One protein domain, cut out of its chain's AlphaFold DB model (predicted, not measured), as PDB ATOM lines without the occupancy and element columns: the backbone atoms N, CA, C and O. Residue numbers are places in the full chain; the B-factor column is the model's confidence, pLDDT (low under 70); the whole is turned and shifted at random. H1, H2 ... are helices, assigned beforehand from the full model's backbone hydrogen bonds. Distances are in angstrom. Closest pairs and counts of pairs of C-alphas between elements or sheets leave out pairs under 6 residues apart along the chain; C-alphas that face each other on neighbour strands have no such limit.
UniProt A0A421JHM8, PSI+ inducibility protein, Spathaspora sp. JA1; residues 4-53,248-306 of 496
ATOM      1  N   ALA A   4     159.855 154.775  57.694       77.56
ATOM      2  CA  ALA A   4     158.891 155.060  56.635       77.56
ATOM      3  C   ALA A   4     158.672 156.571  56.447       77.56
ATOM      4  O   ALA A   4     158.669 157.046  55.317       77.56
ATOM      5  N   LEU A   5     158.576 157.337  57.543       81.69
ATOM      6  CA  LEU A   5     158.433 158.799  57.477       81.69
ATOM      7  C   LEU A   5     159.682 159.463  56.899       81.69
ATOM      8  O   LEU A   5     159.575 160.369  56.081       81.69
ATOM      9  N   ILE A   6     160.861 158.966  57.271       87.31
ATOM     10  CA  ILE A   6     162.130 159.458  56.727       87.31
ATOM     11  C   ILE A   6     162.210 159.203  55.219       87.31
ATOM     12  O   ILE A   6     162.509 160.116  54.456       87.31
ATOM     13  N   ASN A   7     161.912 157.982  54.767       87.62
ATOM     14  CA  ASN A   7     161.927 157.663  53.337       87.62
ATOM     15  C   ASN A   7     160.892 158.472  52.556       87.62
ATOM     16  O   ASN A   7     161.190 158.957  51.469       87.62
ATOM     17  N   ARG A   8     159.722 158.705  53.150       84.50
ATOM     18  CA  ARG A   8     158.711 159.579  52.570       84.50
ATOM     19  C   ARG A   8     159.213 161.012  52.410       84.50
ATOM     20  O   ARG A   8     159.036 161.587  51.344       84.50
ATOM     21  N   SER A   9     159.860 161.561  53.435       89.31
ATOM     22  CA  SER A   9     160.458 162.897  53.387       89.31
ATOM     23  C   SER A   9     161.490 163.019  52.259       89.31
ATOM     24  O   SER A   9     161.426 163.944  51.448       89.31
ATOM     25  N   LEU A  10     162.372 162.020  52.118       89.81
ATOM     26  CA  LEU A  10     163.344 161.943  51.017       89.81
ATOM     27  C   LEU A  10     162.658 161.950  49.640       89.81
ATOM     28  O   LEU A  10     163.084 162.684  48.745       89.81
ATOM     29  N   THR A  11     161.589 161.169  49.468       86.25
ATOM     30  CA  THR A  11     160.804 161.137  48.225       86.25
ATOM     31  C   THR A  11     160.129 162.480  47.954       86.25
ATOM     32  O   THR A  11     160.257 163.001  46.847       86.25
ATOM     33  N   THR A  12     159.486 163.085  48.959       86.75
ATOM     34  CA  THR A  12     158.857 164.410  48.846       86.75
ATOM     35  C   THR A  12     159.866 165.449  48.371       86.75
ATOM     36  O   THR A  12     159.613 166.136  47.385       86.75
ATOM     37  N   ILE A  13     161.048 165.525  48.994       92.88
ATOM     38  CA  ILE A  13     162.086 166.485  48.595       92.88
ATOM     39  C   ILE A  13     162.479 166.290  47.129       92.88
ATOM     40  O   ILE A  13     162.570 167.265  46.388       92.88
ATOM     41  N   LYS A  14     162.696 165.046  46.689       91.69
ATOM     42  CA  LYS A  14     163.085 164.754  45.302       91.69
ATOM     43  C   LYS A  14     162.012 165.176  44.302       91.69
ATOM     44  O   LYS A  14     162.343 165.822  43.311       91.69
ATOM     45  N   THR A  15     160.747 164.857  44.570       87.81
ATOM     46  CA  THR A  15     159.623 165.232  43.701       87.81
ATOM     47  C   THR A  15     159.427 166.747  43.640       87.81
ATOM     48  O   THR A  15     159.218 167.297  42.563       87.81
ATOM     49  N   GLU A  16     159.546 167.444  44.767       91.44
ATOM     50  CA  GLU A  16     159.428 168.904  44.804       91.44
ATOM     51  C   GLU A  16     160.614 169.588  44.099       91.44
ATOM     52  O   GLU A  16     160.428 170.518  43.317       91.44
ATOM     53  N   LEU A  17     161.845 169.089  44.272       92.44
ATOM     54  CA  LEU A  17     163.010 169.567  43.516       92.44
ATOM     55  C   LEU A  17     162.853 169.342  42.006       92.44
ATOM     56  O   LEU A  17     163.254 170.199  41.215       92.44
ATOM     57  N   GLU A  18     162.267 168.216  41.605       89.88
ATOM     58  CA  GLU A  18     161.953 167.928  40.206       89.88
ATOM     59  C   GLU A  18     160.938 168.935  39.652       89.88
ATOM     60  O   GLU A  18     161.155 169.525  38.592       89.88
ATOM     61  N   PHE A  19     159.881 169.218  40.414       88.25
ATOM     62  CA  PHE A  19     158.898 170.234  40.057       88.25
ATOM     63  C   PHE A  19     159.524 171.632  39.904       88.25
ATOM     64  O   PHE A  19     159.203 172.355  38.956       88.25
ATOM     65  N   LEU A  20     160.447 172.021  40.791       88.25
ATOM     66  CA  LEU A  20     161.148 173.310  40.720       88.25
ATOM     67  C   LEU A  20     162.046 173.425  39.483       88.25
ATOM     68  O   LEU A  20     162.148 174.504  38.896       88.25
ATOM     69  N   ARG A  21     162.691 172.331  39.079       89.81
ATOM     70  CA  ARG A  21     163.480 172.251  37.842       89.81
ATOM     71  C   ARG A  21     162.586 172.402  36.615       89.81
ATOM     72  O   ARG A  21     162.869 173.230  35.754       89.81
ATOM     73  N   ASP A  22     161.491 171.648  36.561       85.44
ATOM     74  CA  ASP A  22     160.544 171.671  35.440       85.44
ATOM     75  C   ASP A  22     159.815 173.018  35.316       85.44
ATOM     76  O   ASP A  22     159.408 173.417  34.224       85.44
ATOM     77  N   SER A  23     159.692 173.740  36.431       84.50
ATOM     78  CA  SER A  23     159.160 175.107  36.497       84.50
ATOM     79  C   SER A  23     160.211 176.191  36.216       84.50
ATOM     80  O   SER A  23     159.927 177.370  36.407       84.50
ATOM     81  N   GLU A  24     161.424 175.810  35.799       86.88
ATOM     82  CA  GLU A  24     162.558 176.701  35.499       86.88
ATOM     83  C   GLU A  24     162.991 177.598  36.680       86.88
ATOM     84  O   GLU A  24     163.609 178.648  36.509       86.88
ATOM     85  N   VAL A  25     162.703 177.178  37.914       86.44
ATOM     86  CA  VAL A  25     163.052 177.916  39.140       86.44
ATOM     87  C   VAL A  25     164.502 177.664  39.518       86.44
ATOM     88  O   VAL A  25     165.210 178.581  39.936       86.44
ATOM     89  N   ILE A  26     164.942 176.416  39.362       89.25
ATOM     90  CA  ILE A  26     166.324 175.979  39.546       89.25
ATOM     91  C   ILE A  26     166.851 175.393  38.240       89.25
ATOM     92  O   ILE A  26     166.096 174.845  37.440       89.25
ATOM     93  N   THR A  27     168.159 175.492  38.012       89.31
ATOM     94  CA  THR A  27     168.763 174.893  36.816       89.31
ATOM     95  C   THR A  27     168.864 173.371  36.933       89.31
ATOM     96  O   THR A  27     169.021 172.828  38.026       89.31
ATOM     97  N   GLU A  28     168.872 172.675  35.792       90.00
ATOM     98  CA  GLU A  28     169.125 171.225  35.701       90.00
ATOM     99  C   GLU A  28     170.410 170.813  36.443       90.00
ATOM    100  O   GLU A  28     170.451 169.819  37.167       90.00
ATOM    101  N   ALA A  29     171.474 171.607  36.305       87.62
ATOM    102  CA  ALA A  29     172.745 171.355  36.978       87.62
ATOM    103  C   ALA A  29     172.616 171.438  38.507       87.62
ATOM    104  O   ALA A  29     173.193 170.615  39.222       87.62
ATOM    105  N   LEU A  30     171.848 172.409  39.014       89.06
ATOM    106  CA  LEU A  30     171.597 172.544  40.444       89.06
ATOM    107  C   LEU A  30     170.703 171.415  40.963       89.06
ATOM    108  O   LEU A  30     171.042 170.816  41.979       89.06
ATOM    109  N   TYR A  31     169.624 171.080  40.253       92.12
ATOM    110  CA  TYR A  31     168.758 169.945  40.577       92.12
ATOM    111  C   TYR A  31     169.567 168.653  40.759       92.12
ATOM    112  O   TYR A  31     169.534 168.038  41.824       92.12
ATOM    113  N   ASN A  32     170.385 168.300  39.764       90.50
ATOM    114  CA  ASN A  32     171.214 167.097  39.809       90.50
ATOM    115  C   ASN A  32     172.211 167.113  40.976       90.50
ATOM    116  O   ASN A  32     172.497 166.071  41.565       90.50
ATOM    117  N   LYS A  33     172.741 168.289  41.335       89.38
ATOM    118  CA  LYS A  33     173.626 168.448  42.493       89.38
ATOM    119  C   LYS A  33     172.876 168.247  43.811       89.38
ATOM    120  O   LYS A  33     173.396 167.565  44.691       89.38
ATOM    121  N   LEU A  34     171.682 168.822  43.949       90.38
ATOM    122  CA  LEU A  34     170.856 168.720  45.153       90.38
ATOM    123  C   LEU A  34     170.386 167.285  45.388       90.38
ATOM    124  O   LEU A  34     170.594 166.765  46.479       90.38
ATOM    125  N   VAL A  35     169.854 166.616  44.361       90.50
ATOM    126  CA  VAL A  35     169.394 165.222  44.468       90.50
ATOM    127  C   VAL A  35     170.538 164.287  44.844       90.50
ATOM    128  O   VAL A  35     170.370 163.461  45.732       90.50
ATOM    129  N   LYS A  36     171.727 164.454  44.246       88.62
ATOM    130  CA  LYS A  36     172.913 163.669  44.629       88.62
ATOM    131  C   LYS A  36     173.361 163.922  46.064       88.62
ATOM    132  O   LYS A  36     173.964 163.040  46.658       88.62
ATOM    133  N   SER A  37     173.103 165.117  46.594       86.38
ATOM    134  CA  SER A  37     173.525 165.523  47.938       86.38
ATOM    135  C   SER A  37     172.664 164.931  49.057       86.38
ATOM    136  O   SER A  37     173.052 165.027  50.217       86.38
ATOM    137  N   ILE A  38     171.533 164.310  48.722       88.69
ATOM    138  CA  ILE A  38     170.554 163.758  49.663       88.69
ATOM    139  C   ILE A  38     170.544 162.220  49.519       88.69
ATOM    140  O   ILE A  38     170.687 161.726  48.400       88.69
ATOM    141  N   PRO A  39     170.381 161.441  50.607       85.19
ATOM    142  CA  PRO A  39     170.302 159.980  50.532       85.19
ATOM    143  C   PRO A  39     169.208 159.472  49.595       85.19
ATOM    144  O   PRO A  39     168.110 160.024  49.540       85.19
ATOM    145  N   ASP A  40     169.458 158.334  48.940       83.44
ATOM    146  CA  ASP A  40     168.413 157.689  48.146       83.44
ATOM    147  C   ASP A  40     167.343 157.011  48.992       83.44
ATOM    148  O   ASP A  40     166.157 157.100  48.672       83.44
ATOM    149  N   LYS A  41     167.771 156.348  50.067       84.31
ATOM    150  CA  LYS A  41     166.913 155.677  51.039       84.31
ATOM    151  C   LYS A  41     167.613 155.656  52.391       84.31
ATOM    152  O   LYS A  41     168.816 155.415  52.469       84.31
ATOM    153  N   PHE A  42     166.850 155.849  53.453       85.50
ATOM    154  CA  PHE A  42     167.307 155.690  54.822       85.50
ATOM    155  C   PHE A  42     167.147 154.242  55.301       85.50
ATOM    156  O   PHE A  42     166.103 153.604  55.109       85.50
ATOM    157  N   GLN A  43     168.186 153.743  55.971       81.75
ATOM    158  CA  GLN A  43     168.189 152.473  56.693       81.75
ATOM    159  C   GLN A  43     168.625 152.735  58.138       81.75
ATOM    160  O   GLN A  43     169.594 153.454  58.367       81.75
ATOM    161  N   LYS A  44     167.918 152.129  59.097       72.38
ATOM    162  CA  LYS A  44     167.947 152.479  60.529       72.38
ATOM    163  C   LYS A  44     169.332 152.432  61.193       72.38
ATOM    164  O   LYS A  44     169.562 153.198  62.116       72.38
ATOM    165  N   ASP A  45     170.238 151.590  60.700       72.38
ATOM    166  CA  ASP A  45     171.577 151.396  61.282       72.38
ATOM    167  C   ASP A  45     172.692 152.077  60.460       72.38
ATOM    168  O   ASP A  45     173.882 151.815  60.640       72.38
ATOM    169  N   SER A  46     172.317 152.947  59.517       71.56
ATOM    170  CA  SER A  46     173.274 153.689  58.693       71.56
ATOM    171  C   SER A  46     173.803 154.907  59.436       71.56
ATOM    172  O   SER A  46     173.041 155.629  60.071       71.56
ATOM    173  N   LYS A  47     175.103 155.191  59.291       72.62
ATOM    174  CA  LYS A  47     175.657 156.493  59.693       72.62
ATOM    175  C   LYS A  47     174.927 157.631  58.971       72.62
ATOM    176  O   LYS A  47     174.584 157.468  57.796       72.62
ATOM    177  N   ALA A  48     174.782 158.764  59.664       75.81
ATOM    178  CA  ALA A  48     174.257 160.006  59.108       75.81
ATOM    179  C   ALA A  48     174.948 160.354  57.781       75.81
ATOM    180  O   ALA A  48     176.146 160.109  57.585       75.81
ATOM    181  N   TRP A  49     174.166 160.877  56.844       79.88
ATOM    182  CA  TRP A  49     174.645 161.253  55.528       79.88
ATOM    183  C   TRP A  49     175.324 162.613  55.593       79.88
ATOM    184  O   TRP A  49     174.695 163.614  55.931       79.88
ATOM    185  N   ASP A  50     176.614 162.624  55.275       73.50
ATOM    186  CA  ASP A  50     177.473 163.785  55.468       73.50
ATOM    187  C   ASP A  50     178.134 164.254  54.166       73.50
ATOM    188  O   ASP A  50     178.222 163.507  53.183       73.50
ATOM    189  N   VAL A  51     178.618 165.498  54.167       60.97
ATOM    190  CA  VAL A  51     179.230 166.183  53.017       60.97
ATOM    191  C   VAL A  51     180.405 165.411  52.406       60.97
ATOM    192  O   VAL A  51     180.585 165.467  51.188       60.97
ATOM    193  N   ASP A  52     181.145 164.636  53.203       56.19
ATOM    194  CA  ASP A  52     182.312 163.852  52.767       56.19
ATOM    195  C   ASP A  52     181.956 162.640  51.890       56.19
ATOM    196  O   ASP A  52     182.780 162.147  51.116       56.19
ATOM    197  N   ARG A  53     180.705 162.160  51.936       57.91
ATOM    198  CA  ARG A  53     180.240 161.093  51.030       57.91
ATOM    199  C   ARG A  53     180.006 161.582  49.599       57.91
ATOM    200  O   ARG A  53     179.835 160.763  48.702       57.91
ATOM    201  N   ASN A 248     154.503 177.099  31.527       43.97
ATOM    202  CA  ASN A 248     153.653 178.289  31.429       43.97
ATOM    203  C   ASN A 248     152.809 178.556  32.690       43.97
ATOM    204  O   ASN A 248     152.303 179.668  32.835       43.97
ATOM    205  N   ALA A 249     152.642 177.596  33.609       47.44
ATOM    206  CA  ALA A 249     151.827 177.786  34.814       47.44
ATOM    207  C   ALA A 249     152.479 178.772  35.798       47.44
ATOM    208  O   ALA A 249     151.767 179.585  36.383       47.44
ATOM    209  N   ALA A 250     153.819 178.784  35.891       44.84
ATOM    210  CA  ALA A 250     154.614 179.755  36.658       44.84
ATOM    211  C   ALA A 250     154.359 181.223  36.246       44.84
ATOM    212  O   ALA A 250     154.527 182.140  37.050       44.84
ATOM    213  N   ILE A 251     153.915 181.449  35.002       44.75
ATOM    214  CA  ILE A 251     153.743 182.779  34.402       44.75
ATOM    215  C   ILE A 251     152.356 183.376  34.707       44.75
ATOM    216  O   ILE A 251     152.201 184.599  34.744       44.75
ATOM    217  N   PHE A 252     151.343 182.563  34.998       41.72
ATOM    218  CA  PHE A 252     150.059 183.058  35.507       41.72
ATOM    219  C   PHE A 252     150.163 183.139  37.032       41.72
ATOM    220  O   PHE A 252     150.755 182.261  37.640       41.72
ATOM    221  N   GLY A 253     149.645 184.186  37.680       43.97
ATOM    222  CA  GLY A 253     149.902 184.490  39.104       43.97
ATOM    223  C   GLY A 253     149.606 183.382  40.137       43.97
ATOM    224  O   GLY A 253     149.886 183.574  41.310       43.97
ATOM    225  N   ALA A 254     149.067 182.228  39.733       49.19
ATOM    226  CA  ALA A 254     148.987 181.018  40.546       49.19
ATOM    227  C   ALA A 254     150.281 180.189  40.585       49.19
ATOM    228  O   ALA A 254     150.537 179.536  41.593       49.19
ATOM    229  N   GLY A 255     151.124 180.220  39.554       61.16
ATOM    230  CA  GLY A 255     152.316 179.378  39.527       61.16
ATOM    231  C   GLY A 255     153.451 179.866  40.423       61.16
ATOM    232  O   GLY A 255     154.177 179.037  40.957       61.16
ATOM    233  N   ALA A 256     153.560 181.173  40.691       67.19
ATOM    234  CA  ALA A 256     154.516 181.675  41.681       67.19
ATOM    235  C   ALA A 256     154.205 181.161  43.099       67.19
ATOM    236  O   ALA A 256     155.125 180.861  43.858       67.19
ATOM    237  N   THR A 257     152.924 181.010  43.446       68.81
ATOM    238  CA  THR A 257     152.491 180.464  44.739       68.81
ATOM    239  C   THR A 257     152.803 178.971  44.846       68.81
ATOM    240  O   THR A 257     153.393 178.554  45.834       68.81
ATOM    241  N   ILE A 258     152.504 178.171  43.813       73.00
ATOM    242  CA  ILE A 258     152.829 176.729  43.805       73.00
ATOM    243  C   ILE A 258     154.344 176.518  43.907       73.00
ATOM    244  O   ILE A 258     154.809 175.677  44.671       73.00
ATOM    245  N   VAL A 259     155.124 177.319  43.178       83.25
ATOM    246  CA  VAL A 259     156.587 177.286  43.253       83.25
ATOM    247  C   VAL A 259     157.084 177.647  44.653       83.25
ATOM    248  O   VAL A 259     157.918 176.937  45.207       83.25
ATOM    249  N   ASN A 260     156.589 178.736  45.248       85.44
ATOM    250  CA  ASN A 260     156.990 179.123  46.601       85.44
ATOM    251  C   ASN A 260     156.578 178.074  47.639       85.44
ATOM    252  O   ASN A 260     157.359 177.787  48.543       85.44
ATOM    253  N   ARG A 261     155.422 177.430  47.460       81.25
ATOM    254  CA  ARG A 261     154.991 176.316  48.303       81.25
ATOM    255  C   ARG A 261     155.949 175.137  48.201       81.25
ATOM    256  O   ARG A 261     156.372 174.635  49.233       81.25
ATOM    257  N   SER A 262     156.336 174.755  46.987       87.06
ATOM    258  CA  SER A 262     157.327 173.703  46.747       87.06
ATOM    259  C   SER A 262     158.667 174.016  47.428       87.06
ATOM    260  O   SER A 262     159.222 173.180  48.141       87.06
ATOM    261  N   LEU A 263     159.142 175.266  47.330       88.69
ATOM    262  CA  LEU A 263     160.338 175.727  48.043       88.69
ATOM    263  C   LEU A 263     160.196 175.616  49.568       88.69
ATOM    264  O   LEU A 263     161.157 175.244  50.237       88.69
ATOM    265  N   THR A 264     159.032 175.949  50.129       85.19
ATOM    266  CA  THR A 264     158.753 175.795  51.566       85.19
ATOM    267  C   THR A 264     158.717 174.323  51.968       85.19
ATOM    268  O   THR A 264     159.407 173.957  52.916       85.19
ATOM    269  N   THR A 265     158.023 173.465  51.214       86.06
ATOM    270  CA  THR A 265     157.973 172.016  51.458       86.06
ATOM    271  C   THR A 265     159.378 171.422  51.508       86.06
ATOM    272  O   THR A 265     159.724 170.767  52.485       86.06
ATOM    273  N   VAL A 266     160.235 171.716  50.523       92.44
ATOM    274  CA  VAL A 266     161.622 171.216  50.519       92.44
ATOM    275  C   VAL A 266     162.381 171.638  51.779       92.44
ATOM    276  O   VAL A 266     163.136 170.841  52.326       92.44
ATOM    277  N   ARG A 267     162.185 172.866  52.276       91.19
ATOM    278  CA  ARG A 267     162.850 173.331  53.506       91.19
ATOM    279  C   ARG A 267     162.388 172.584  54.740       91.19
ATOM    280  O   ARG A 267     163.234 172.158  55.519       91.19
ATOM    281  N   THR A 268     161.079 172.450  54.910       87.62
ATOM    282  CA  THR A 268     160.490 171.770  56.065       87.62
ATOM    283  C   THR A 268     160.889 170.299  56.092       87.62
ATOM    284  O   THR A 268     161.257 169.778  57.138       87.62
ATOM    285  N   GLU A 269     160.903 169.636  54.937       92.06
ATOM    286  CA  GLU A 269     161.332 168.239  54.841       92.06
ATOM    287  C   GLU A 269     162.845 168.086  55.096       92.06
ATOM    288  O   GLU A 269     163.264 167.180  55.810       92.06
ATOM    289  N   LEU A 270     163.689 169.000  54.597       92.44
ATOM    290  CA  LEU A 270     165.123 169.008  54.932       92.44
ATOM    291  C   LEU A 270     165.366 169.218  56.432       92.44
ATOM    292  O   LEU A 270     166.270 168.609  56.999       92.44
ATOM    293  N   GLU A 271     164.571 170.074  57.066       91.31
ATOM    294  CA  GLU A 271     164.616 170.299  58.509       91.31
ATOM    295  C   GLU A 271     164.227 169.034  59.276       91.31
ATOM    296  O   GLU A 271     164.954 168.611  60.173       91.31
ATOM    297  N   PHE A 272     163.166 168.353  58.845       90.88
ATOM    298  CA  PHE A 272     162.779 167.061  59.399       90.88
ATOM    299  C   PHE A 272     163.891 166.003  59.277       90.88
ATOM    300  O   PHE A 272     164.111 165.232  60.215       90.88
ATOM    301  N   LEU A 273     164.625 165.963  58.157       90.38
ATOM    302  CA  LEU A 273     165.761 165.047  57.985       90.38
ATOM    303  C   LEU A 273     166.939 165.374  58.911       90.38
ATOM    304  O   LEU A 273     167.578 164.444  59.406       90.38
ATOM    305  N   ARG A 274     167.225 166.660  59.147       91.94
ATOM    306  CA  ARG A 274     168.240 167.114  60.114       91.94
ATOM    307  C   ARG A 274     167.853 166.690  61.528       91.94
ATOM    308  O   ARG A 274     168.635 166.028  62.199       91.94
ATOM    309  N   ASP A 275     166.629 166.997  61.945       88.38
ATOM    310  CA  ASP A 275     166.122 166.675  63.287       88.38
ATOM    311  C   ASP A 275     166.011 165.160  63.519       88.38
ATOM    312  O   ASP A 275     166.056 164.680  64.650       88.38
ATOM    313  N   SER A 276     165.889 164.390  62.434       88.06
ATOM    314  CA  SER A 276     165.924 162.926  62.450       88.06
ATOM    315  C   SER A 276     167.344 162.342  62.393       88.06
ATOM    316  O   SER A 276     167.474 161.124  62.261       88.06
ATOM    317  N   GLU A 277     168.388 163.178  62.453       89.62
ATOM    318  CA  GLU A 277     169.813 162.813  62.359       89.62
ATOM    319  C   GLU A 277     170.179 162.053  61.067       89.62
ATOM    320  O   GLU A 277     171.169 161.321  60.993       89.62
ATOM    321  N   VAL A 278     169.374 162.212  60.013       88.81
ATOM    322  CA  VAL A 278     169.587 161.553  58.714       88.81
ATOM    323  C   VAL A 278     170.655 162.290  57.917       88.81
ATOM    324  O   VAL A 278     171.462 161.655  57.235       88.81
ATOM    325  N   ILE A 279     170.656 163.619  58.006       89.81
ATOM    326  CA  ILE A 279     171.654 164.515  57.420       89.81
ATOM    327  C   ILE A 279     172.309 165.345  58.525       89.81
ATOM    328  O   ILE A 279     171.674 165.635  59.537       89.81
ATOM    329  N   THR A 280     173.567 165.735  58.332       88.75
ATOM    330  CA  THR A 280     174.289 166.597  59.282       88.75
ATOM    331  C   THR A 280     173.801 168.048  59.226       88.75
ATOM    332  O   THR A 280     173.307 168.500  58.189       88.75
ATOM    333  N   ASP A 281     173.974 168.806  60.316       90.12
ATOM    334  CA  ASP A 281     173.661 170.247  60.361       90.12
ATOM    335  C   ASP A 281     174.404 171.028  59.266       90.12
ATOM    336  O   ASP A 281     173.838 171.897  58.603       90.12
ATOM    337  N   GLU A 282     175.665 170.663  59.015       89.00
ATOM    338  CA  GLU A 282     176.488 171.270  57.968       89.00
ATOM    339  C   GLU A 282     175.914 171.024  56.567       89.00
ATOM    340  O   GLU A 282     175.853 171.939  55.733       89.00
ATOM    341  N   LEU A 283     175.461 169.793  56.299       88.12
ATOM    342  CA  LEU A 283     174.822 169.447  55.037       88.12
ATOM    343  C   LEU A 283     173.466 170.148  54.893       88.12
ATOM    344  O   LEU A 283     173.189 170.698  53.824       88.12
ATOM    345  N   TYR A 284     172.651 170.176  55.949       92.12
ATOM    346  CA  TYR A 284     171.381 170.902  55.985       92.12
ATOM    347  C   TYR A 284     171.575 172.378  55.615       92.12
ATOM    348  O   TYR A 284     170.951 172.869  54.672       92.12
ATOM    349  N   ASP A 285     172.510 173.065  56.272       90.06
ATOM    350  CA  ASP A 285     172.817 174.471  56.011       90.06
ATOM    351  C   ASP A 285     173.271 174.710  54.570       90.06
ATOM    352  O   ASP A 285     172.900 175.703  53.932       90.06
ATOM    353  N   LYS A 286     174.085 173.798  54.033       89.31
ATOM    354  CA  LYS A 286     174.576 173.863  52.656       89.31
ATOM    355  C   LYS A 286     173.446 173.680  51.646       89.31
ATOM    356  O   LYS A 286     173.392 174.421  50.661       89.31
ATOM    357  N   LEU A 287     172.539 172.735  51.883       89.88
ATOM    358  CA  LEU A 287     171.358 172.502  51.048       89.88
ATOM    359  C   LEU A 287     170.399 173.693  51.113       89.88
ATOM    360  O   LEU A 287     169.975 174.195  50.072       89.88
ATOM    361  N   LEU A 288     170.146 174.222  52.311       90.44
ATOM    362  CA  LEU A 288     169.262 175.365  52.523       90.44
ATOM    363  C   LEU A 288     169.786 176.634  51.838       90.44
ATOM    364  O   LEU A 288     169.013 177.356  51.206       90.44
ATOM    365  N   LYS A 289     171.100 176.888  51.904       89.94
ATOM    366  CA  LYS A 289     171.763 177.986  51.174       89.94
ATOM    367  C   LYS A 289     171.744 177.775  49.660       89.94
ATOM    368  O   LYS A 289     171.821 178.750  48.915       89.94
ATOM    369  N   SER A 290     171.636 176.527  49.203       86.69
ATOM    370  CA  SER A 290     171.666 176.204  47.778       86.69
ATOM    371  C   SER A 290     170.341 176.440  47.053       86.69
ATOM    372  O   SER A 290     170.340 176.548  45.828       86.69
ATOM    373  N   ILE A 291     169.231 176.565  47.784       88.44
ATOM    374  CA  ILE A 291     167.870 176.678  47.241       88.44
ATOM    375  C   ILE A 291     167.337 178.114  47.450       88.44
ATOM    376  O   ILE A 291     167.449 178.654  48.556       88.44
ATOM    377  N   PRO A 292     166.713 178.757  46.441       86.00
ATOM    378  CA  PRO A 292     166.247 180.145  46.544       86.00
ATOM    379  C   PRO A 292     165.171 180.320  47.616       86.00
ATOM    380  O   PRO A 292     164.181 179.594  47.610       86.00
ATOM    381  N   LYS A 293     165.312 181.315  48.507       84.12
ATOM    382  CA  LYS A 293     164.355 181.579  49.609       84.12
ATOM    383  C   LYS A 293     162.921 181.793  49.132       84.12
ATOM    384  O   LYS A 293     162.003 181.220  49.707       84.12
ATOM    385  N   LYS A 294     162.748 182.597  48.086       82.19
ATOM    386  CA  LYS A 294     161.473 182.826  47.407       82.19
ATOM    387  C   LYS A 294     161.716 182.940  45.908       82.19
ATOM    388  O   LYS A 294     162.756 183.447  45.485       82.19
ATOM    389  N   PHE A 295     160.754 182.488  45.128       82.75
ATOM    390  CA  PHE A 295     160.700 182.677  43.692       82.75
ATOM    391  C   PHE A 295     160.041 184.011  43.345       82.75
ATOM    392  O   PHE A 295     159.039 184.410  43.944       82.75
ATOM    393  N   GLN A 296     160.608 184.679  42.345       77.25
ATOM    394  CA  GLN A 296     160.064 185.882  41.734       77.25
ATOM    395  C   GLN A 296     159.947 185.636  40.233       77.25
ATOM    396  O   GLN A 296     160.907 185.198  39.604       77.25
ATOM    397  N   LYS A 297     158.779 185.949  39.673       65.62
ATOM    398  CA  LYS A 297     158.373 185.569  38.315       65.62
ATOM    399  C   LYS A 297     159.355 185.978  37.206       65.62
ATOM    400  O   LYS A 297     159.538 185.215  36.268       65.62
ATOM    401  N   ASP A 298     159.994 187.138  37.329       68.06
ATOM    402  CA  ASP A 298     160.889 187.675  36.290       68.06
ATOM    403  C   ASP A 298     162.380 187.452  36.606       68.06
ATOM    404  O   ASP A 298     163.268 188.015  35.961       68.06
ATOM    405  N   SER A 299     162.684 186.650  37.632       73.75
ATOM    406  CA  SER A 299     164.062 186.322  37.986       73.75
ATOM    407  C   SER A 299     164.622 185.223  37.092       73.75
ATOM    408  O   SER A 299     163.943 184.256  36.765       73.75
ATOM    409  N   LYS A 300     165.911 185.342  36.754       76.94
ATOM    410  CA  LYS A 300     166.650 184.250  36.109       76.94
ATOM    411  C   LYS A 300     166.611 182.983  36.987       76.94
ATOM    412  O   LYS A 300     166.690 183.133  38.215       76.94
ATOM    413  N   PRO A 301     166.582 181.778  36.381       79.75
ATOM    414  CA  PRO A 301     166.649 180.512  37.107       79.75
ATOM    415  C   PRO A 301     167.815 180.489  38.096       79.75
ATOM    416  O   PRO A 301     168.913 180.970  37.806       79.75
ATOM    417  N   TRP A 302     167.583 179.947  39.287       83.19
ATOM    418  CA  TRP A 302     168.591 179.864  40.335       83.19
ATOM    419  C   TRP A 302     169.602 178.758  39.999       83.19
ATOM    420  O   TRP A 302     169.284 177.568  40.030       83.19
ATOM    421  N   GLY A 303     170.813 179.167  39.616       76.50
ATOM    422  CA  GLY A 303     171.891 178.280  39.186       76.50
ATOM    423  C   GLY A 303     172.971 178.033  40.238       76.50
ATOM    424  O   GLY A 303     172.999 178.644  41.309       76.50
ATOM    425  N   VAL A 304     173.900 177.136  39.901       69.44
ATOM    426  CA  VAL A 304     175.058 176.795  40.744       69.44
ATOM    427  C   VAL A 304     176.036 177.963  40.910       69.44
ATOM    428  O   VAL A 304     176.782 177.979  41.887       69.44
ATOM    429  N   GLU A 305     176.021 178.959  40.013       63.88
ATOM    430  CA  GLU A 305     176.880 180.146  40.106       63.88
ATOM    431  C   GLU A 305     176.564 181.037  41.315       63.88
ATOM    432  O   GLU A 305     177.439 181.749  41.800       63.88
ATOM    433  N   LYS A 306     175.345 180.958  41.863       61.97
ATOM    434  CA  LYS A 306     174.950 181.728  43.053       61.97
ATOM    435  C   LYS A 306     175.491 181.156  44.371       61.97
ATOM    436  O   LYS A 306     175.194 181.698  45.430       61.97
TER     437      LYS A 306
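AT A GLANCE: This is residues 4 to 53 and 248 to 306 of the 496 residues of the protein "PSI+ inducibility protein" of Spathaspora sp. JA1 (UniProt A0A421JHM8). Two helical hairpins, each of one long and one short helix, pack side by side into an elongated four-helix bundle: long H3 packs along long H1, while short H2 and H4 meet only near their ends. A 16-residue stretch with no named element follows each short helix. The 109 printed residues hold H1, H2, H3 and H4 in that order, with no named strand; the class is all helix. The whole is compact, with a radius of gyration of the C-alphas of 14.0 A and spans of 46 by 28 by 18 A.

IN THESE COORDINATES: Find C-alpha 255 at (152.316, 179.378, 39.527); from there H3, residues 255 to 275, runs 30.3 A. H4 covers residues 281 to 290 and ends at C-alpha 290, (171.666, 176.204, 47.778). Look for C-alpha 4 at (158.891, 155.060, 56.635), where H1, residues 4 to 22, begins its 27.0 A. H2 takes residues 28 to 37.

HOW THE PARTS SIT: Start at H3, which touches H1, closest at the C-alphas of Ile 13 and Val 266, 5.1 A; they run opposite ways at a shallow tilt of 33 degrees, only just short of steep. With residues 267 to 274 alone, H3 touches H4 in a hairpin, closest at C-alphas 274 and 281, 6.3 A. With residues 14 to 21 alone, H1 touches H2 in a hairpin, closest at C-alphas 21 and 28, 6.1 A. H2 and H4 only just touch, only at their ends, with 3 pairs of C-alphas within 8 A. H1 and H4 are apart. In H1, H2, H3 and H4 every O i to N i+4 pair is within hydrogen-bond range.

THE WHOLE: C-alphas 45 and 252 are the two farthest apart, 46.2 A. Residues 54 to 247 are not printed, and C-alphas 53 and 248 stand 37.2 A apart across this cut. The links H1 to H2 and H3 to H4 are tight. Look for pLDDT under 70 at residues 51 to 53, 248 to 257, 297 to 298 and 304 to 306.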